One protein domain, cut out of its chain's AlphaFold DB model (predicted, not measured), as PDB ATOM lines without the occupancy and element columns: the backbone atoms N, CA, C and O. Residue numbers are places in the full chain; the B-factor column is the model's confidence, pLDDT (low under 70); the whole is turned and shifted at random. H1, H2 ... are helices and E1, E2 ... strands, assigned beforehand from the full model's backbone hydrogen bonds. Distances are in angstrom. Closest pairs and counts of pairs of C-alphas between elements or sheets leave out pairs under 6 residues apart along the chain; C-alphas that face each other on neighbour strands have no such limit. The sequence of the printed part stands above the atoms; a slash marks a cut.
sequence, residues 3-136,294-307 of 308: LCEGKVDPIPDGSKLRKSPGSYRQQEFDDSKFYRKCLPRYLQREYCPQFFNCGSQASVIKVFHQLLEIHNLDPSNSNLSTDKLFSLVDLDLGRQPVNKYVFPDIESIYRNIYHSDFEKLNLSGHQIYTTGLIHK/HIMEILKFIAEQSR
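What this domain is: This is residues 3 to 136 and 294 to 307 of the 308 residues of an uncharacterized protein of Limnothrix sp. P13C2 (UniProt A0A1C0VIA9). Two very short parallel strands, E1 and E2, sit side by side in the middle, with the helices H4, H5 and H6 placed round them: the first half of H4 comes near E1, H5 packs on E2, and H6 lies over from H4 on the other side of the pair. H2 and H3 cluster with H6 at one end of the body, while H1 sits off by itself in a long looping stretch that touches no helix with its one turn. The printed part has 148 residues with six named helices and two named strands, in the order H1 H2 H3 H4 E1 H5 E2 H6; under half of the residues are in named elements, and the class is mostly helix. The whole is compact, with a radius of gyration of the C-alphas of 15.1 A and spans of 45 by 36 by 28 A.

Where its parts are: E1 is residues 87 to 89, beginning at C-alpha 87 at (-15.778, 22.653, -42.088), and E2 is residues 128 to 130. H4, residues 57 to 73, is the longest helix, 24.6 A from first to last C-alpha. H5 is residues 106 to 114, 11.6 A long, and H6 is residues 294 to 305, 16.6 A long, ending with C-alpha 305 at (-28.489, 18.308, -41.002). H2 is residues 30 to 38, 12.7 A long; H3 is residues 41 to 46; H1 is residues 21 to 24, with C-alpha 21 at (-15.915, 18.513, -27.318).

How they stand to each other: E1 and E2 are parallel neighbours at 29 degrees, with N 89 and O 129 within hydrogen-bond range at 2.8 A. E1, H5 and E2 form a strand-helix-strand unit, two parallel neighbour strands with a helix between them along the chain. The closest C-alphas of H5 and E2 are those of Tyr 110 and Thr 130, 6.0 A apart. Those of H4 and E1 are Gln 57 and Val 89, 5.8 A. Those of E2 and H6 are Tyr 129 and Ile 298, 7.7 A. H4 and H6 are apart. H6 only just touches H2, with 3 pairs of C-alphas within 8 A, made by residues 296 to 299 of H6 alone; the closest are Cys 38 and Met 296, 6.0 A, and the two are about perpendicular at 79 degrees. H3 is close to H6 but not clearly touching, the C-alphas of Leu 43 and Ala 303 being 7.4 A apart, at a shallow tilt of 29 degrees, the same way. H1 and H2 are apart. Every O i to N i+4 pair is within hydrogen-bond range in H2, H4, H5 and H6; H3 has 1 of 2, and H1 is too short for such a pair.

The domain as a whole: The two farthest C-alphas, of Ser 15 and Asp 117, are 45.5 A apart. Residues 137 to 293 are not printed, and C-alphas 136 and 294 are 11.6 A apart across the cut. The links H4 to E1, E1 to H5 and H5 to E2 are long. Mean pLDDT of the printed part is 79.5; residues 4 to 30 and 116 to 119 are under 70.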
ATOM      1  N   LEU A   3     -13.197  25.967 -38.508       79.69
ATOM      2  CA  LEU A   3     -13.153  27.306 -39.092       79.69
ATOM      3  C   LEU A   3     -11.723  27.715 -39.465       79.69
ATOM      4  O   LEU A   3     -10.771  27.391 -38.744       79.69
ATOM      5  N   CYS A   4     -11.578  28.475 -40.555       69.69
ATOM      6  CA  CYS A   4     -10.399  29.329 -40.738       69.69
ATOM      7  C   CYS A   4     -10.392  30.396 -39.628       69.69
ATOM      8  O   CYS A   4     -11.457  30.728 -39.125       69.69
ATOM      9  N   GLU A   5      -9.213  30.910 -39.267       68.25
ATOM     10  CA  GLU A   5      -8.928  31.907 -38.212       68.25
ATOM     11  C   GLU A   5      -8.423  31.357 -36.868       68.25
ATOM     12  O   GLU A   5      -8.580  30.184 -36.528       68.25
ATOM     13  N   GLY A   6      -7.757  32.239 -36.114       57.88
ATOM     14  CA  GLY A   6      -7.155  31.949 -34.811       57.88
ATOM     15  C   GLY A   6      -5.805  31.227 -34.873       57.88
ATOM     16  O   GLY A   6      -5.310  30.830 -35.930       57.88
ATOM     17  N   LYS A   7      -5.169  31.071 -33.706       56.50
ATOM     18  CA  LYS A   7      -4.012  30.175 -33.577       56.50
ATOM     19  C   LYS A   7      -4.501  28.739 -33.731       56.50
ATOM     20  O   LYS A   7      -5.576  28.412 -33.246       56.50
ATOM     21  N   VAL A   8      -3.694  27.896 -34.370       55.88
ATOM     22  CA  VAL A   8      -3.949  26.454 -34.417       55.88
ATOM     23  C   VAL A   8      -3.929  25.943 -32.983       55.88
ATOM     24  O   VAL A   8      -2.859  25.871 -32.372       55.88
ATOM     25  N   ASP A   9      -5.093  25.601 -32.440       52.69
ATOM     26  CA  ASP A   9      -5.112  24.818 -31.217       52.69
ATOM     27  C   ASP A   9      -4.476  23.464 -31.554       52.69
ATOM     28  O   ASP A   9      -4.864  22.832 -32.545       52.69
ATOM     29  N   PRO A  10      -3.448  23.015 -30.809       50.62
ATOM     30  CA  PRO A  10      -2.862  21.715 -31.061       50.62
ATOM     31  C   PRO A  10      -3.978  20.684 -30.930       50.62
ATOM     32  O   PRO A  10      -4.534  20.511 -29.843       50.62
ATOM     33  N   ILE A  11      -4.295  20.005 -32.040       53.25
ATOM     34  CA  ILE A  11      -5.114  18.798 -31.993       53.25
ATOM     35  C   ILE A  11      -4.439  17.931 -30.946       53.25
ATOM     36  O   ILE A  11      -3.243  17.641 -31.086       53.25
ATOM     37  N   PRO A  12      -5.130  17.587 -29.854       45.91
ATOM     38  CA  PRO A  12      -4.491  16.751 -28.883       45.91
ATOM     39  C   PRO A  12      -4.126  15.455 -29.582       45.91
ATOM     40  O   PRO A  12      -4.966  14.864 -30.261       45.91
ATOM     41  N   ASP A  13      -2.880  15.025 -29.390       42.81
ATOM     42  CA  ASP A  13      -2.502  13.618 -29.500       42.81
ATOM     43  C   ASP A  13      -3.697  12.755 -29.063       42.81
ATOM     44  O   ASP A  13      -4.352  13.098 -28.072       42.81
ATOM     45  N   GLY A  14      -4.017  11.697 -29.816       41.34
ATOM     46  CA  GLY A  14      -5.238  10.889 -29.684       41.34
ATOM     47  C   GLY A  14      -5.571  10.457 -28.247       41.34
ATOM     48  O   GLY A  14      -6.724  10.170 -27.937       41.34
ATOM     49  N   SER A  15      -4.603  10.526 -27.330       39.47
ATOM     50  CA  SER A  15      -4.777  10.436 -25.878       39.47
ATOM     51  C   SER A  15      -5.660  11.523 -25.213       39.47
ATOM     52  O   SER A  15      -6.290  11.219 -24.195       39.47
ATOM     53  N   LYS A  16      -5.781  12.762 -25.740       40.16
ATOM     54  CA  LYS A  16      -6.641  13.841 -25.174       40.16
ATOM     55  C   LYS A  16      -7.878  14.227 -25.992       40.16
ATOM     56  O   LYS A  16      -8.627  15.086 -25.530       40.16
ATOM     57  N   LEU A  17      -8.192  13.537 -27.092       44.88
ATOM     58  CA  LEU A  17      -9.573  13.503 -27.623       44.88
ATOM     59  C   LEU A  17     -10.557  12.812 -26.656       44.88
ATOM     60  O   LEU A  17     -11.769  12.900 -26.820       44.88
ATOM     61  N   ARG A  18     -10.035  12.219 -25.571       41.34
ATOM     62  CA  ARG A  18     -10.792  11.852 -24.365       41.34
ATOM     63  C   ARG A  18     -11.391  13.048 -23.617       41.34
ATOM     64  O   ARG A  18     -12.263  12.847 -22.775       41.34
ATOM     65  N   LYS A  19     -10.943  14.282 -23.876       43.41
ATOM     66  CA  LYS A  19     -11.647  15.472 -23.390       43.41
ATOM     67  C   LYS A  19     -12.830  15.720 -24.318       43.41
ATOM     68  O   LYS A  19     -12.654  15.839 -25.527       43.41
ATOM     69  N   SER A  20     -14.034  15.740 -23.748       45.62
ATOM     70  CA  SER A  20     -15.265  15.945 -24.507       45.62
ATOM     71  C   SER A  20     -15.169  17.215 -25.363       45.62
ATOM     72  O   SER A  20     -14.512  18.172 -24.953       45.62
ATOM     73  N   PRO A  21     -15.866  17.293 -26.508       45.12
ATOM     74  CA  PRO A  21     -15.915  18.513 -27.318       45.12
ATOM     75  C   PRO A  21     -16.263  19.793 -26.521       45.12
ATOM     76  O   PRO A  21     -15.886  20.902 -26.893       45.12
ATOM     77  N   GLY A  22     -16.914  19.644 -25.360       43.75
ATOM     78  CA  GLY A  22     -17.170  20.714 -24.397       43.75
ATOM     79  C   GLY A  22     -15.927  21.378 -23.787       43.75
ATOM     80  O   GLY A  22     -16.028  22.532 -23.380       43.75
ATOM     81  N   SER A  23     -14.755  20.732 -23.754       44.28
ATOM     82  CA  SER A  23     -13.523  21.344 -23.227       44.28
ATOM     83  C   SER A  23     -12.960  22.458 -24.111       44.28
ATOM     84  O   SER A  23     -12.162  23.253 -23.629       44.28
ATOM     85  N   TYR A  24     -13.388  22.534 -25.375       48.69
ATOM     86  CA  TYR A  24     -13.004  23.589 -26.324       48.69
ATOM     87  C   TYR A  24     -13.981  24.772 -26.323       48.69
ATOM     88  O   TYR A  24     -13.692  25.813 -26.900       48.69
ATOM     89  N   ARG A  25     -15.119  24.671 -25.610       45.69
ATOM     90  CA  ARG A  25     -16.079  25.786 -25.458       45.69
ATOM     91  C   ARG A  25     -15.475  27.025 -24.790       45.69
ATOM     92  O   ARG A  25     -16.065  28.091 -24.875       45.69
ATOM     93  N   GLN A  26     -14.340  26.895 -24.102       42.69
ATOM     94  CA  GLN A  26     -13.715  28.000 -23.369       42.69
ATOM     95  C   GLN A  26     -12.937  28.982 -24.261       42.69
ATOM     96  O   GLN A  26     -12.474  30.002 -23.759       42.69
ATOM     97  N   GLN A  27     -12.825  28.722 -25.565       47.28
ATOM     98  CA  GLN A  27     -12.193  29.622 -26.532       47.28
ATOM     99  C   GLN A  27     -13.232  30.143 -27.541       47.28
ATOM    100  O   GLN A  27     -13.150  29.887 -28.739       47.28
ATOM    101  N   GLU A  28     -14.258  30.859 -27.069       50.72
ATOM    102  CA  GLU A  28     -15.149  31.595 -27.978       50.72
ATOM    103  C   GLU A  28     -14.411  32.790 -28.588       50.72
ATOM    104  O   GLU A  28     -14.343  33.876 -28.009       50.72
ATOM    105  N   PHE A  29     -13.854  32.572 -29.776       62.41
ATOM    106  CA  PHE A  29     -13.257  33.613 -30.607       62.41
ATOM    107  C   PHE A  29     -14.340  34.458 -31.290       62.41
ATOM    108  O   PHE A  29     -15.454  33.980 -31.527       62.41
ATOM    109  N   ASP A  30     -14.015  35.702 -31.637       66.19
ATOM    110  CA  ASP A  30     -14.976  36.674 -32.176       66.19
ATOM    111  C   ASP A  30     -15.683  36.189 -33.460       66.19
ATOM    112  O   ASP A  30     -16.874  36.434 -33.649       66.19
ATOM    113  N   ASP A  31     -15.029  35.345 -34.259       71.06
ATOM    114  CA  ASP A  31     -15.604  34.785 -35.490       71.06
ATOM    115  C   ASP A  31     -16.662  33.714 -35.227       71.06
ATOM    116  O   ASP A  31     -17.696  33.657 -35.891       71.06
ATOM    117  N   SER A  32     -16.460  32.895 -34.193       80.19
ATOM    118  CA  SER A  32     -17.468  31.921 -33.767       80.19
ATOM    119  C   SER A  32     -18.761  32.617 -33.326       80.19
ATOM    120  O   SER A  32     -19.862  32.123 -33.589       80.19
ATOM    121  N   LYS A  33     -18.636  33.814 -32.728       84.94
ATOM    122  CA  LYS A  33     -19.777  34.663 -32.367       84.94
ATOM    123  C   LYS A  33     -20.471  35.203 -33.611       84.94
ATOM    124  O   LYS A  33     -21.698  35.186 -33.627       84.94
ATOM    125  N   PHE A  34     -19.724  35.620 -34.640       87.31
ATOM    126  CA  PHE A  34     -20.292  36.036 -35.928       87.31
ATOM    127  C   PHE A  34     -21.152  34.924 -36.535       87.31
ATOM    128  O   PHE A  34     -22.359  35.105 -36.681       87.31
ATOM    129  N   TYR A  35     -20.581  33.742 -36.795       88.31
ATOM    130  CA  TYR A  35     -21.325  32.647 -37.431       88.31
ATOM    131  C   TYR A  35     -22.520  32.190 -36.592       88.31
ATOM    132  O   TYR A  35     -23.598  31.941 -37.130       88.31
ATOM    133  N   ARG A  36     -22.374  32.126 -35.261       88.56
ATOM    134  CA  ARG A  36     -23.504  31.805 -34.382       88.56
ATOM    135  C   ARG A  36     -24.594  32.875 -34.455       88.56
ATOM    136  O   ARG A  36     -25.767  32.522 -34.521       88.56
ATOM    137  N   LYS A  37     -24.231  34.163 -34.455       90.06
ATOM    138  CA  LYS A  37     -25.198  35.263 -34.563       90.06
ATOM    139  C   LYS A  37     -25.890  35.317 -35.923       90.06
ATOM    140  O   LYS A  37     -27.027  35.763 -35.943       90.06
ATOM    141  N   CYS A  38     -25.264  34.852 -37.006       90.00
ATOM    142  CA  CYS A  38     -25.879  34.805 -38.338       90.00
ATOM    143  C   CYS A  38     -27.070  33.839 -38.430       90.00
ATOM    144  O   CYS A  38     -27.936  34.018 -39.283       90.00
ATOM    145  N   LEU A  39     -27.139  32.816 -37.571       90.00
ATOM    146  CA  LEU A  39     -28.266  31.884 -37.557       90.00
ATOM    147  C   LEU A  39     -29.569  32.605 -37.180       90.00
ATOM    148  O   LEU A  39     -29.547  33.478 -36.310       90.00
ATOM    149  N   PRO A  40     -30.729  32.218 -37.735       89.38
ATOM    150  CA  PRO A  40     -32.026  32.674 -37.248       89.38
ATOM    151  C   PRO A  40     -32.184  32.472 -35.734       89.38
ATOM    152  O   PRO A  40     -31.739  31.465 -35.180       89.38
ATOM    153  N   ARG A  41     -32.858  33.405 -35.049       88.69
ATOM    154  CA  ARG A  41     -32.984  33.387 -33.575       88.69
ATOM    155  C   ARG A  41     -33.559  32.084 -33.006       88.69
ATOM    156  O   ARG A  41     -33.187  31.706 -31.897       88.69
ATOM    157  N   TYR A  42     -34.456  31.411 -33.728       88.06
ATOM    158  CA  TYR A  42     -34.996  30.118 -33.294       88.06
ATOM    159  C   TYR A  42     -33.923  29.016 -33.353       88.06
ATOM    160  O   TYR A  42     -33.741  28.293 -32.376       88.06
ATOM    161  N   LEU A  43     -33.118  28.969 -34.423       88.88
ATOM    162  CA  LEU A  43     -31.992  28.038 -34.540       88.88
ATOM    163  C   LEU A  43     -30.886  28.322 -33.527       88.88
ATOM    164  O   LEU A  43     -30.316  27.375 -33.007       88.88
ATOM    165  N   GLN A  44     -30.614  29.579 -33.169       88.19
ATOM    166  CA  GLN A  44     -29.604  29.889 -32.141       88.19
ATOM    167  C   GLN A  44     -29.899  29.242 -30.777       88.19
ATOM    168  O   GLN A  44     -28.978  28.987 -30.003       88.19
ATOM    169  N   ARG A  45     -31.179  29.007 -30.456       83.31
ATOM    170  CA  ARG A  45     -31.602  28.385 -29.190       83.31
ATOM    171  C   ARG A  45     -31.520  26.862 -29.236       83.31
ATOM    172  O   ARG A  45     -31.229  26.237 -28.224       83.31
ATOM    173  N   GLU A  46     -31.804  26.288 -30.399       82.25
ATOM    174  CA  GLU A  46     -31.937  24.841 -30.599       82.25
ATOM    175  C   GLU A  46     -30.634  24.191 -31.083       82.25
ATOM    176  O   GLU A  46     -30.386  23.017 -30.820       82.25
ATOM    177  N   TYR A  47     -29.785  24.959 -31.764       79.19
ATOM    178  CA  TYR A  47     -28.529  24.522 -32.350       79.19
ATOM    179  C   TYR A  47     -27.366  25.351 -31.798       79.19
ATOM    180  O   TYR A  47     -27.259  26.556 -32.021       79.19
ATOM    181  N   CYS A  48     -26.464  24.681 -31.080       74.81
ATOM    182  CA  CYS A  48     -25.260  25.289 -30.519       74.81
ATOM    183  C   CYS A  48     -24.019  24.652 -31.165       74.81
ATOM    184  O   CYS A  48     -23.486  23.675 -30.625       74.81
ATOM    185  N   PRO A  49     -23.567  25.163 -32.329       78.00
ATOM    186  CA  PRO A  49     -22.384  24.636 -32.989       78.00
ATOM    187  C   PRO A  49     -21.165  24.803 -32.082       78.00
ATOM    188  O   PRO A  49     -20.942  25.854 -31.473       78.00
ATOM    189  N   GLN A  50     -20.364  23.746 -32.010       80.06
ATOM    190  CA  GLN A  50     -19.021  23.802 -31.444       80.06
ATOM    191  C   GLN A  50     -18.045  24.170 -32.553       80.06
ATOM    192  O   GLN A  50     -18.083  23.566 -33.629       80.06
ATOM    193  N   PHE A  51     -17.188  25.150 -32.291       79.62
ATOM    194  CA  PHE A  51     -16.240  25.667 -33.268       79.62
ATOM    195  C   PHE A  51     -14.812  25.253 -32.914       79.62
ATOM    196  O   PHE A  51     -14.439  25.271 -31.742       79.62
ATOM    197  N   PHE A  52     -14.034  24.890 -33.931       78.44
ATOM    198  CA  PHE A  52     -12.597  24.638 -33.847       78.44
ATOM    199  C   PHE A  52     -11.892  25.601 -34.795       78.44
ATOM    200  O   PHE A  52     -12.031  25.475 -36.008       78.44
ATOM    201  N   ASN A  53     -11.154  26.555 -34.246       76.19
ATOM    202  CA  ASN A  53     -10.413  27.538 -35.024       76.19
ATOM    203  C   ASN A  53      -9.054  26.958 -35.427       76.19
ATOM    204  O   ASN A  53      -8.340  26.386 -34.601       76.19
ATOM    205  N   CYS A  54      -8.718  27.021 -36.712       77.31
ATOM    206  CA  CYS A  54      -7.555  26.324 -37.266       77.31
ATOM    207  C   CYS A  54      -6.633  27.226 -38.093       77.31
ATOM    208  O   CYS A  54      -5.672  26.736 -38.676       77.31
ATOM    209  N   GLY A  55      -6.866  28.535 -38.140       80.06
ATOM    210  CA  GLY A  55      -6.006  29.469 -38.863       80.06
ATOM    211  C   GLY A  55      -6.222  29.412 -40.375       80.06
ATOM    212  O   GLY A  55      -7.043  30.150 -40.900       80.06
ATOM    213  N   SER A  56      -5.481  28.569 -41.096       84.38
ATOM    214  CA  SER A  56      -5.471  28.563 -42.570       84.38
ATOM    215  C   SER A  56      -6.383  27.505 -43.200       84.38
ATOM    216  O   SER A  56      -6.686  26.489 -42.573       84.38
ATOM    217  N   GLN A  57      -6.717  27.676 -44.488       88.25
ATOM    218  CA  GLN A  57      -7.448  26.674 -45.283       88.25
ATOM    219  C   GLN A  57      -6.806  25.279 -45.184       88.25
ATOM    220  O   GLN A  57      -7.478  24.289 -44.896       88.25
ATOM    221  N   ALA A  58      -5.479  25.206 -45.360       88.88
ATOM    222  CA  ALA A  58      -4.716  23.963 -45.261       88.88
ATOM    223  C   ALA A  58      -4.867  23.295 -43.886       88.88
ATOM    224  O   ALA A  58      -4.987  22.073 -43.792       88.88
ATOM    225  N   SER A  59      -4.881  24.095 -42.821       86.81
ATOM    226  CA  SER A  59      -5.015  23.602 -41.453       86.81
ATOM    227  C   SER A  59      -6.429  23.104 -41.169       86.81
ATOM    228  O   SER A  59      -6.571  22.040 -40.578       86.81
ATOM    229  N   VAL A  60      -7.467  23.798 -41.650       88.56
ATOM    230  CA  VAL A  60      -8.866  23.340 -41.550       88.56
ATOM    231  C   VAL A  60      -9.052  21.989 -42.230       88.56
ATOM    232  O   VAL A  60      -9.574  21.059 -41.618       88.56
ATOM    233  N   ILE A  61      -8.579  21.852 -43.473       91.50
ATOM    234  CA  ILE A  61      -8.667  20.596 -44.234       91.50
ATOM    235  C   ILE A  61      -7.909  19.482 -43.508       91.50
ATOM    236  O   ILE A  61      -8.426  18.379 -43.331       91.50
ATOM    237  N   LYS A  62      -6.690  19.773 -43.042       88.88
ATOM    238  CA  LYS A  62      -5.884  18.815 -42.285       88.88
ATOM    239  C   LYS A  62      -6.615  18.347 -41.027       88.88
ATOM    240  O   LYS A  62      -6.706  17.144 -40.802       88.88
ATOM    241  N   VAL A  63      -7.151  19.272 -40.232       87.44
ATOM    242  CA  VAL A  63      -7.865  18.967 -38.984       87.44
ATOM    243  C   VAL A  63      -9.125  18.153 -39.264       87.44
ATOM    244  O   VAL A  63      -9.374  17.172 -38.568       87.44
ATOM    245  N   PHE A  64      -9.871  18.495 -40.315       90.94
ATOM    246  CA  PHE A  64     -11.040  17.735 -40.753       90.94
ATOM    247  C   PHE A  64     -10.693  16.267 -41.013       90.94
ATOM    248  O   PHE A  64     -11.292  15.376 -40.412       90.94
ATOM    249  N   HIS A  65      -9.669  16.002 -41.830       90.50
ATOM    250  CA  HIS A  65      -9.247  14.627 -42.105       90.50
ATOM    251  C   HIS A  65      -8.668  13.926 -40.880       90.50
ATOM    252  O   HIS A  65      -8.951  12.750 -40.678       90.50
ATOM    253  N   GLN A  66      -7.911  14.626 -40.035       87.69
ATOM    254  CA  GLN A  66      -7.358  14.038 -38.815       87.69
ATOM    255  C   GLN A  66      -8.457  13.607 -37.838       87.69
ATOM    256  O   GLN A  66      -8.361  12.525 -37.266       87.69
ATOM    257  N   LEU A  67      -9.527  14.391 -37.675       86.44
ATOM    258  CA  LEU A  67     -10.662  13.994 -36.835       86.44
ATOM    259  C   LEU A  67     -11.384  12.759 -37.389       86.44
ATOM    260  O   LEU A  67     -11.732  11.866 -36.615       86.44
ATOM    261  N   LEU A  68     -11.558  12.673 -38.712       89.19
ATOM    262  CA  LEU A  68     -12.122  11.483 -39.357       89.19
ATOM    263  C   LEU A  68     -11.217  10.257 -39.192       89.19
ATOM    264  O   LEU A  68     -11.700   9.179 -38.859       89.19
ATOM    265  N   GLU A  69      -9.906  10.409 -39.389       88.56
ATOM    266  CA  GLU A  69      -8.933   9.327 -39.210       88.56
ATOM    267  C   GLU A  69      -8.933   8.816 -37.765       88.56
ATOM    268  O   GLU A  69      -8.992   7.608 -37.552       88.56
ATOM    269  N   ILE A  70      -8.956   9.709 -36.771       83.81
ATOM    270  CA  ILE A  70      -8.992   9.315 -35.357       83.81
ATOM    271  C   ILE A  70     -10.304   8.606 -35.007       83.81
ATOM    272  O   ILE A  70     -10.272   7.596 -34.306       83.81
ATOM    273  N   HIS A  71     -11.445   9.080 -35.515       87.00
ATOM    274  CA  HIS A  71     -12.712   8.367 -35.343       87.00
ATOM    275  C   HIS A  71     -12.667   6.969 -35.970       87.00
ATOM    276  O   HIS A  71     -13.075   6.012 -35.329       87.00
ATOM    277  N   ASN A  72     -12.127   6.830 -37.183       87.56
ATOM    278  CA  ASN A  72     -12.055   5.541 -37.875       87.56
ATOM    279  C   ASN A  72     -11.104   4.534 -37.202       87.56
ATOM    280  O   ASN A  72     -11.277   3.331 -37.388       87.56
ATOM    281  N   LEU A  73     -10.114   5.001 -36.434       88.25
ATOM    282  CA  LEU A  73      -9.212   4.139 -35.664       88.25
ATOM    283  C   LEU A  73      -9.898   3.483 -34.458       88.25
ATOM    284  O   LEU A  73      -9.584   2.340 -34.134       88.25
ATOM    285  N   ASP A  74     -10.819   4.188 -33.797       85.44
ATOM    286  CA  ASP A  74     -11.607   3.651 -32.682       85.44
ATOM    287  C   ASP A  74     -13.014   4.278 -32.640       85.44
ATOM    288  O   ASP A  74     -13.286   5.165 -31.819       85.44
ATOM    289  N   PRO A  75     -13.938   3.818 -33.508       83.94
ATOM    290  CA  PRO A  75     -15.289   4.371 -33.562       83.94
ATOM    291  C   PRO A  75     -16.050   4.175 -32.247       83.94
ATOM    292  O   PRO A  75     -16.876   5.004 -31.877       83.94
ATOM    293  N   SER A  76     -15.746   3.092 -31.519       82.12
ATOM    294  CA  SER A  76     -16.454   2.694 -30.299       82.12
ATOM    295  C   SER A  76     -16.213   3.624 -29.110       82.12
ATOM    296  O   SER A  76     -17.085   3.756 -28.254       82.12
ATOM    297  N   ASN A  77     -15.060   4.300 -29.076       77.38
ATOM    298  CA  ASN A  77     -14.705   5.261 -28.028       77.38
ATOM    299  C   ASN A  77     -14.649   6.711 -28.536       77.38
ATOM    300  O   ASN A  77     -14.210   7.610 -27.810       77.38
ATOM    301  N   SER A  78     -15.079   6.959 -29.774       75.94
ATOM    302  CA  SER A  78     -15.108   8.293 -30.360       75.94
ATOM    303  C   SER A  78     -16.420   9.004 -30.034       75.94
ATOM    304  O   SER A  78     -17.502   8.535 -30.367       75.94
ATOM    305  N   ASN A  79     -16.331  10.195 -29.435       77.12
ATOM    306  CA  ASN A  79     -17.489  11.078 -29.228       77.12
ATOM    307  C   ASN A  79     -17.844  11.899 -30.486       77.12
ATOM    308  O   ASN A  79     -18.651  12.827 -30.411       77.12
ATOM    309  N   LEU A  80     -17.187  11.629 -31.619       82.00
ATOM    310  CA  LEU A  80     -17.402  12.339 -32.873       82.00
ATOM    311  C   LEU A  80     -18.513  11.664 -33.682       82.00
ATOM    312  O   LEU A  80     -18.377  10.506 -34.067       82.00
ATOM    313  N   SER A  81     -19.556  12.424 -34.008       84.88
ATOM    314  CA  SER A  81     -20.536  12.059 -35.034       84.88
ATOM    315  C   SER A  81     -20.004  12.561 -36.377       84.88
ATOM    316  O   SER A  81     -19.931  13.774 -36.593       84.88
ATOM    317  N   THR A  82     -19.532  11.660 -37.241       87.62
ATOM    318  CA  THR A  82     -18.857  12.027 -38.502       87.62
ATOM    319  C   THR A  82     -19.795  12.701 -39.497       87.62
ATOM    320  O   THR A  82     -19.366  13.594 -40.218       87.62
ATOM    321  N   ASP A  83     -21.075  12.344 -39.480       87.88
ATOM    322  CA  ASP A  83     -22.190  12.988 -40.182       87.88
ATOM    323  C   ASP A  83     -22.427  14.441 -39.734       87.88
ATOM    324  O   ASP A  83     -22.875  15.264 -40.526       87.88
ATOM    325  N   LYS A  84     -22.052  14.784 -38.494       88.75
ATOM    326  CA  LYS A  84     -22.189  16.135 -37.914       88.75
ATOM    327  C   LYS A  84     -20.871  16.915 -37.901       88.75
ATOM    328  O   LYS A  84     -20.777  17.984 -37.282       88.75
ATOM    329  N   LEU A  85     -19.836  16.396 -38.569       90.88
ATOM    330  CA  LEU A  85     -18.563  17.083 -38.744       90.88
ATOM    331  C   LEU A  85     -18.584  17.919 -40.025       90.88
ATOM    332  O   LEU A  85     -18.575  17.394 -41.133       90.88
ATOM    333  N   PHE A  86     -18.525  19.235 -39.844       93.31
ATOM    334  CA  PHE A  86     -18.495  20.205 -40.934       93.31
ATOM    335  C   PHE A  86     -17.290  21.138 -40.823       93.31
ATOM    336  O   PHE A  86     -16.853  21.460 -39.711       93.31
ATOM    337  N   SER A  87     -16.817  21.631 -41.961       92.38
ATOM    338  CA  SER A  87     -15.778  22.653 -42.088       92.38
ATOM    339  C   SER A  87     -16.297  23.830 -42.901       92.38
ATOM    340  O   SER A  87     -16.930  23.626 -43.934       92.38
ATOM    341  N   LEU A  88     -15.992  25.050 -42.466       91.50
ATOM    342  CA  LEU A  88     -16.202  26.272 -43.231       91.50
ATOM    343  C   LEU A  88     -14.840  26.925 -43.482       91.50
ATOM    344  O   LEU A  88     -14.109  27.261 -42.548       91.50
ATOM    345  N   VAL A  89     -14.488  27.043 -44.755       90.56
ATOM    346  CA  VAL A  89     -13.163  27.450 -45.224       90.56
ATOM    347  C   VAL A  89     -13.265  28.810 -45.906       90.56
ATOM    348  O   VAL A  89     -14.109  28.987 -46.779       90.56
ATOM    349  N   ASP A  90     -12.412  29.767 -45.548       88.56
ATOM    350  CA  ASP A  90     -12.358  31.041 -46.270       88.56
ATOM    351  C   ASP A  90     -11.955  30.802 -47.725       88.56
ATOM    352  O   ASP A  90     -11.097  29.966 -47.998       88.56
ATOM    353  N   LEU A  91     -12.554  31.516 -48.671       89.00
ATOM    354  CA  LEU A  91     -12.173  31.453 -50.078       89.00
ATOM    355  C   LEU A  91     -10.839  32.195 -50.297       89.00
ATOM    356  O   LEU A  91     -10.591  33.239 -49.718       89.00
ATOM    357  N   ASP A  92      -9.958  31.699 -51.160       89.94
ATOM    358  CA  ASP A  92      -8.751  32.433 -51.582       89.94
ATOM    359  C   ASP A  92      -8.501  32.131 -53.062       89.94
ATOM    360  O   ASP A  92      -9.100  31.210 -53.614       89.94
ATOM    361  N   LEU A  93      -7.667  32.917 -53.733       89.44
ATOM    362  CA  LEU A  93      -7.289  32.682 -55.130       89.44
ATOM    363  C   LEU A  93      -6.290  31.531 -55.283       89.44
ATOM    364  O   LEU A  93      -6.155  30.977 -56.370       89.44
ATOM    365  N   GLY A  94      -5.592  31.166 -54.205       85.44
ATOM    366  CA  GLY A  94      -4.680  30.030 -54.199       85.44
ATOM    367  C   GLY A  94      -5.426  28.699 -54.297       85.44
ATOM    368  O   GLY A  94      -6.394  28.453 -53.577       85.44
ATOM    369  N   ARG A  95      -4.944  27.799 -55.160       85.12
ATOM    370  CA  ARG A  95      -5.498  26.447 -55.269       85.12
ATOM    371  C   ARG A  95      -5.085  25.607 -54.059       85.12
ATOM    372  O   ARG A  95      -3.941  25.169 -53.966       85.12
ATOM    373  N   GLN A  96      -6.031  25.340 -53.165       92.75
ATOM    374  CA  GLN A  96      -5.821  24.480 -52.004       92.75
ATOM    375  C   GLN A  96      -6.418  23.080 -52.250       92.75
ATOM    376  O   GLN A  96      -7.643  22.955 -52.315       92.75
ATOM    377  N   PRO A  97      -5.594  22.021 -52.380       93.50
ATOM    378  CA  PRO A  97      -6.087  20.663 -52.601       93.50
ATOM    379  C   PRO A  97      -6.806  20.104 -51.370       93.50
ATOM    380  O   PRO A  97      -6.426  20.388 -50.229       93.50
ATOM    381  N   VAL A  98      -7.802  19.255 -51.626       93.12
ATOM    382  CA  VAL A  98      -8.564  18.510 -50.620       93.12
ATOM    383  C   VAL A  98      -8.439  17.018 -50.935       93.12
ATOM    384  O   VAL A  98      -9.171  16.452 -51.742       93.12
ATOM    385  N   ASN A  99      -7.447  16.366 -50.331       87.06
ATOM    386  CA  ASN A  99      -7.187  14.945 -50.565       87.06
ATOM    387  C   ASN A  99      -8.267  14.074 -49.910       87.06
ATOM    388  O   ASN A  99      -8.736  14.398 -48.831       87.06
ATOM    389  N   LYS A 100      -8.592  12.913 -50.494       86.44
ATOM    390  CA  LYS A 100      -9.591  11.971 -49.937       86.44
ATOM    391  C   LYS A 100     -10.985  12.603 -49.748       86.44
ATOM    392  O   LYS A 100     -11.689  12.287 -48.791       86.44
ATOM    393  N   TYR A 101     -11.382  13.487 -50.659       91.56
ATOM    394  CA  TYR A 101     -12.706  14.099 -50.696       91.56
ATOM    395  C   TYR A 101     -13.269  14.053 -52.121       91.56
ATOM    396  O   TYR A 101     -12.516  13.875 -53.077       91.56
ATOM    397  N   VAL A 102     -14.591  14.173 -52.271       91.56
ATOM    398  CA  VAL A 102     -15.262  14.062 -53.584       91.56
ATOM    399  C   VAL A 102     -14.877  15.198 -54.542       91.56
ATOM    400  O   VAL A 102     -14.905  15.022 -55.757       91.56
ATOM    401  N   PHE A 103     -14.446  16.338 -53.998       93.31
ATOM    402  CA  PHE A 103     -13.901  17.459 -54.760       93.31
ATOM    403  C   PHE A 103     -12.381  17.544 -54.580       93.31
ATOM    404  O   PHE A 103     -11.907  17.416 -53.450       93.31
ATOM    405  N   PRO A 104     -11.613  17.800 -55.656       93.56
ATOM    406  CA  PRO A 104     -10.151  17.761 -55.610       93.56
ATOM    407  C   PRO A 104      -9.510  18.972 -54.912       93.56
ATOM    408  O   PRO A 104      -8.366  18.891 -54.467       93.56
ATOM    409  N   ASP A 105     -10.209  20.105 -54.832       94.56
ATOM    410  CA  ASP A 105      -9.710  21.354 -54.254       94.56
ATOM    411  C   ASP A 105     -10.850  22.281 -53.801       94.56
ATOM    412  O   ASP A 105     -12.022  22.065 -54.125       94.56
ATOM    413  N   ILE A 106     -10.488  23.322 -53.044       93.62
ATOM    414  CA  ILE A 106     -11.414  24.340 -52.523       93.62
ATOM    415  C   ILE A 106     -12.158  25.081 -53.646       93.62
ATOM    416  O   ILE A 106     -13.345  25.357 -53.496       93.62
ATOM    417  N   GLU A 107     -11.517  25.344 -54.789       93.00
ATOM    418  CA  GLU A 107     -12.166  26.018 -55.926       93.00
ATOM    419  C   GLU A 107     -13.270  25.149 -56.547       93.00
ATOM    420  O   GLU A 107     -14.329  25.643 -56.927       93.00
ATOM    421  N   SER A 108     -13.059  23.835 -56.613       92.62
ATOM    422  CA  SER A 108     -14.054  22.879 -57.099       92.62
ATOM    423  C   SER A 108     -15.252  22.775 -56.154       92.62
ATOM    424  O   SER A 108     -16.384  22.667 -56.625       92.62
ATOM    425  N   ILE A 109     -15.021  22.854 -54.837       93.94
ATOM    426  CA  ILE A 109     -16.090  22.946 -53.829       93.94
ATOM    427  C   ILE A 109     -16.870  24.248 -54.019       93.94
ATOM    428  O   ILE A 109     -18.094  24.211 -54.136       93.94
ATOM    429  N   TYR A 110     -16.166  25.382 -54.101       92.19
ATOM    430  CA  TYR A 110     -16.766  26.694 -54.332       92.19
ATOM    431  C   TYR A 110     -17.630  26.688 -55.595       92.19
ATOM    432  O   TYR A 110     -18.807  27.011 -55.536       92.19
ATOM    433  N   ARG A 111     -17.111  26.228 -56.734       89.94
ATOM    434  CA  ARG A 111     -17.884  26.172 -57.982       89.94
ATOM    435  C   ARG A 111     -19.118  25.279 -57.895       89.94
ATOM    436  O   ARG A 111     -20.111  25.561 -58.561       89.94
ATOM    437  N   ASN A 112     -19.050  24.197 -57.123       91.50
ATOM    438  CA  ASN A 112     -20.188  23.311 -56.953       91.50
ATOM    439  C   ASN A 112     -21.291  23.959 -56.104       91.50
ATOM    440  O   ASN A 112     -22.432  23.989 -56.552       91.50
ATOM    441  N   ILE A 113     -20.940  24.530 -54.946       91.50
ATOM    442  CA  ILE A 113     -21.883  25.221 -54.046       91.50
ATOM    443  C   ILE A 113     -22.447  26.476 -54.721       91.50
ATOM    444  O   ILE A 113     -23.657  26.668 -54.763       91.50
ATOM    445  N   TYR A 114     -21.533  27.273 -55.273       86.44
ATOM    446  CA  TYR A 114     -21.674  28.474 -56.094       86.44
ATOM    447  C   TYR A 114     -22.794  28.438 -57.135       86.44
ATOM    448  O   TYR A 114     -23.578  29.375 -57.316       86.44
ATOM    449  N   HIS A 115     -22.732  27.359 -57.924       70.88
ATOM    450  CA  HIS A 115     -23.032  27.379 -59.355       70.88
ATOM    451  C   HIS A 115     -22.679  28.738 -60.012       70.88
ATOM    452  O   HIS A 115     -21.900  29.538 -59.495       70.88
ATOM    453  N   SER A 116     -23.194  29.016 -61.200       57.78
ATOM    454  CA  SER A 116     -23.057  30.318 -61.854       57.78
ATOM    455  C   SER A 116     -23.779  31.454 -61.120       57.78
ATOM    456  O   SER A 116     -23.458  32.611 -61.379       57.78
ATOM    457  N   ASP A 117     -24.714  31.179 -60.198       58.50
ATOM    458  CA  ASP A 117     -25.766  32.164 -59.911       58.50
ATOM    459  C   ASP A 117     -25.835  32.667 -58.462       58.50
ATOM    460  O   ASP A 117     -26.393  33.737 -58.268       58.50
ATOM    461  N   PHE A 118     -25.240  32.029 -57.442       66.06
ATOM    462  CA  PHE A 118     -25.475  32.358 -56.008       66.06
ATOM    463  C   PHE A 118     -26.965  32.336 -55.569       66.06
ATOM    464  O   PHE A 118     -27.238  32.318 -54.375       66.06
ATOM    465  N   GLU A 119     -27.923  32.275 -56.500       65.12
ATOM    466  CA  GLU A 119     -29.368  32.207 -56.261       65.12
ATOM    467  C   GLU A 119     -29.826  30.845 -55.730       65.12
ATOM    468  O   GLU A 119     -30.845  30.742 -55.043       65.12
ATOM    469  N   LYS A 120     -29.098  29.781 -56.087       75.69
ATOM    470  CA  LYS A 120     -29.379  28.403 -55.679       75.69
ATOM    471  C   LYS A 120     -28.086  27.708 -55.302       75.69
ATOM    472  O   LYS A 120     -27.320  27.296 -56.169       75.69
ATOM    473  N   LEU A 121     -27.872  27.569 -54.000       86.31
ATOM    474  CA  LEU A 121     -26.707  26.873 -53.478       86.31
ATOM    475  C   LEU A 121     -26.900  25.359 -53.569       86.31
ATOM    476  O   LEU A 121     -27.911  24.828 -53.103       86.31
ATOM    477  N   ASN A 122     -25.911  24.650 -54.112       89.38
ATOM    478  CA  ASN A 122     -25.877  23.193 -54.017       89.38
ATOM    479  C   ASN A 122     -25.196  22.775 -52.707       89.38
ATOM    480  O   ASN A 122     -23.976  22.671 -52.633       89.38
ATOM    481  N   LEU A 123     -25.985  22.579 -51.649       90.31
ATOM    482  CA  LEU A 123     -25.463  22.276 -50.309       90.31
ATOM    483  C   LEU A 123     -25.391  20.772 -49.999       90.31
ATOM    484  O   LEU A 123     -24.695  20.364 -49.065       90.31
ATOM    485  N   SER A 124     -26.088  19.949 -50.784       87.81
ATOM    486  CA  SER A 124     -26.212  18.503 -50.578       87.81
ATOM    487  C   SER A 124     -24.916  17.756 -50.892       87.81
ATOM    488  O   SER A 124     -24.289  17.984 -51.921       87.81
ATOM    489  N   GLY A 125     -24.540  16.806 -50.029       85.38
ATOM    490  CA  GLY A 125     -23.335  15.984 -50.214       85.38
ATOM    491  C   GLY A 125     -22.027  16.669 -49.799       85.38
ATOM    492  O   GLY A 125     -20.952  16.104 -49.999       85.38
ATOM    493  N   HIS A 126     -22.111  17.857 -49.194       92.69
ATOM    494  CA  HIS A 126     -20.964  18.588 -48.672       92.69
ATOM    495  C   HIS A 126     -20.803  18.405 -47.157       92.69
ATOM    496  O   HIS A 126     -21.757  18.294 -46.398       92.69
ATOM    497  N   GLN A 127     -19.546  18.405 -46.729       94.50
ATOM    498  CA  GLN A 127     -19.106  18.528 -45.337       94.50
ATOM    499  C   GLN A 127     -18.058  19.634 -45.197       94.50
ATOM    500  O   GLN A 127     -17.866  20.183 -44.116       94.50
ATOM    501  N   ILE A 128     -17.397  19.987 -46.300       94.94
ATOM    502  CA  ILE A 128     -16.520  21.144 -46.412       94.94
ATOM    503  C   ILE A 128     -17.249  22.176 -47.271       94.94
ATOM    504  O   ILE A 128     -17.558  21.913 -48.433       94.94
ATOM    505  N   TYR A 129     -17.513  23.335 -46.681       93.88
ATOM    506  CA  TYR A 129     -18.117  24.500 -47.316       93.88
ATOM    507  C   TYR A 129     -17.086  25.620 -47.412       93.88
ATOM    508  O   TYR A 129     -16.155  25.677 -46.605       93.88
ATOM    509  N   THR A 130     -17.260  26.533 -48.367       91.38
ATOM    510  CA  THR A 130     -16.446  27.751 -48.443       91.38
ATOM    511  C   THR A 130     -17.271  28.971 -48.075       91.38
ATOM    512  O   THR A 130     -18.483  28.993 -48.305       91.38
ATOM    513  N   THR A 131     -16.626  30.022 -47.575       86.00
ATOM    514  CA  THR A 131     -17.205  31.364 -47.680       86.00
ATOM    515  C   THR A 131     -17.403  31.680 -49.167       86.00
ATOM    516  O   THR A 131     -16.639  31.219 -50.019       86.00
ATOM    517  N   GLY A 132     -18.465  32.400 -49.523       84.81
ATOM    518  CA  GLY A 132     -18.690  32.771 -50.926       84.81
ATOM    519  C   GLY A 132     -17.833  33.960 -51.353       84.81
ATOM    520  O   GLY A 132     -17.681  34.209 -52.541       84.81
ATOM    521  N   LEU A 133     -17.241  34.666 -50.386       88.25
ATOM    522  CA  LEU A 133     -16.320  35.787 -50.572       88.25
ATOM    523  C   LEU A 133     -14.953  35.444 -49.966       88.25
ATOM    524  O   LEU A 133     -14.879  34.606 -49.069       88.25
ATOM    525  N   ILE A 134     -13.879  36.105 -50.411       85.94
ATOM    526  CA  ILE A 134     -12.498  35.771 -49.993       85.94
ATOM    527  C   ILE A 134     -12.264  35.912 -48.481       85.94
ATOM    528  O   ILE A 134     -11.520  35.150 -47.876       85.94
ATOM    529  N   HIS A 135     -12.925  36.869 -47.844       80.69
ATOM    530  CA  HIS A 135     -12.875  37.032 -46.397       80.69
ATOM    531  C   HIS A 135     -14.286  37.188 -45.856       80.69
ATOM    532  O   HIS A 135     -15.126  37.799 -46.516       80.69
ATOM    533  N   LYS A 136     -14.541  36.725 -44.629       80.31
ATOM    534  CA  LYS A 136     -15.786  37.068 -43.920       80.31
ATOM    535  C   LYS A 136     -15.932  38.584 -43.758       80.31
ATOM    536  O   LYS A 136     -17.033  39.116 -43.778       80.31
ATOM    537  N   HIS A 294     -25.640  34.014 -48.765       81.19
ATOM    538  CA  HIS A 294     -25.270  32.608 -48.855       81.19
ATOM    539  C   HIS A 294     -24.641  31.994 -47.594       81.19
ATOM    540  O   HIS A 294     -24.845  30.812 -47.321       81.19
ATOM    541  N   ILE A 295     -23.904  32.775 -46.794       86.44
ATOM    542  CA  ILE A 295     -23.326  32.279 -45.538       86.44
ATOM    543  C   ILE A 295     -24.408  31.800 -44.569       86.44
ATOM    544  O   ILE A 295     -24.249  30.779 -43.907       86.44
ATOM    545  N   MET A 296     -25.532  32.507 -44.508       87.19
ATOM    546  CA  MET A 296     -26.649  32.135 -43.655       87.19
ATOM    547  C   MET A 296     -27.323  30.857 -44.162       87.19
ATOM    548  O   MET A 296     -27.626  29.987 -43.350       87.19
ATOM    549  N   GLU A 297     -27.530  30.720 -45.471       87.44
ATOM    550  CA  GLU A 297     -28.131  29.518 -46.064       87.44
ATOM    551  C   GLU A 297     -27.285  28.266 -45.786       87.44
ATOM    552  O   GLU A 297     -27.815  27.241 -45.355       87.44
ATOM    553  N   ILE A 298     -25.955  28.374 -45.895       90.31
ATOM    554  CA  ILE A 298     -25.026  27.304 -45.501       90.31
ATOM    555  C   ILE A 298     -25.185  26.956 -44.015       90.31
ATOM    556  O   ILE A 298     -25.297  25.783 -43.657       90.31
ATOM    557  N   LEU A 299     -25.213  27.961 -43.134       90.50
ATOM    558  CA  LEU A 299     -25.317  27.740 -41.689       90.50
ATOM    559  C   LEU A 299     -26.658  27.112 -41.283       90.50
ATOM    560  O   LEU A 299     -26.672  26.233 -40.421       90.50
ATOM    561  N   LYS A 300     -27.772  27.529 -41.899       89.31
ATOM    562  CA  LYS A 300     -29.092  26.914 -41.692       89.31
ATOM    563  C   LYS A 300     -29.082  25.451 -42.117       89.31
ATOM    564  O   LYS A 300     -29.457  24.598 -41.319       89.31
ATOM    565  N   PHE A 301     -28.579  25.163 -43.318       90.44
ATOM    566  CA  PHE A 301     -28.486  23.799 -43.828       90.44
ATOM    567  C   PHE A 301     -27.670  22.903 -42.888       90.44
ATOM    568  O   PHE A 301     -28.125  21.832 -42.496       90.44
ATOM    569  N   ILE A 302     -26.496  23.366 -42.444       91.50
ATOM    570  CA  ILE A 302     -25.657  22.642 -41.475       91.50
ATOM    571  C   ILE A 302     -26.410  22.394 -40.158       91.50
ATOM    572  O   ILE A 302     -26.334  21.297 -39.594       91.50
ATOM    573  N   ALA A 303     -27.132  23.397 -39.651       90.31
ATOM    574  CA  ALA A 303     -27.909  23.276 -38.421       90.31
ATOM    575  C   ALA A 303     -29.032  22.236 -38.554       90.31
ATOM    576  O   ALA A 303     -29.243  21.446 -37.636       90.31
ATOM    577  N   GLU A 304     -29.719  22.204 -39.693       88.88
ATOM    578  CA  GLU A 304     -30.786  21.244 -39.994       88.88
ATOM    579  C   GLU A 304     -30.247  19.815 -40.128       88.88
ATOM    580  O   GLU A 304     -30.758  18.916 -39.463       88.88
ATOM    581  N   GLN A 305     -29.157  19.614 -40.878       87.94
ATOM    582  CA  GLN A 305     -28.489  18.308 -41.002       87.94
ATOM    583  C   GLN A 305     -27.984  17.780 -39.654       87.94
ATOM    584  O   GLN A 305     -28.004  16.584 -39.383       87.94
ATOM    585  N   SER A 306     -27.555  18.676 -38.765       84.81
ATOM    586  CA  SER A 306     -27.095  18.291 -37.429       84.81
ATOM    587  C   SER A 306     -28.232  17.832 -36.503       84.81
ATOM    588  O   SER A 306     -27.955  17.239 -35.455       84.81
ATOM    589  N   ARG A 307     -29.495  18.125 -36.843       78.69
ATOM    590  CA  ARG A 307     -30.682  17.756 -36.050       78.69
ATOM    591  C   ARG A 307     -31.312  16.438 -36.485       78.69
ATOM    592  O   ARG A 307     -31.925  15.799 -35.629       78.69
TER     593      ARG A 307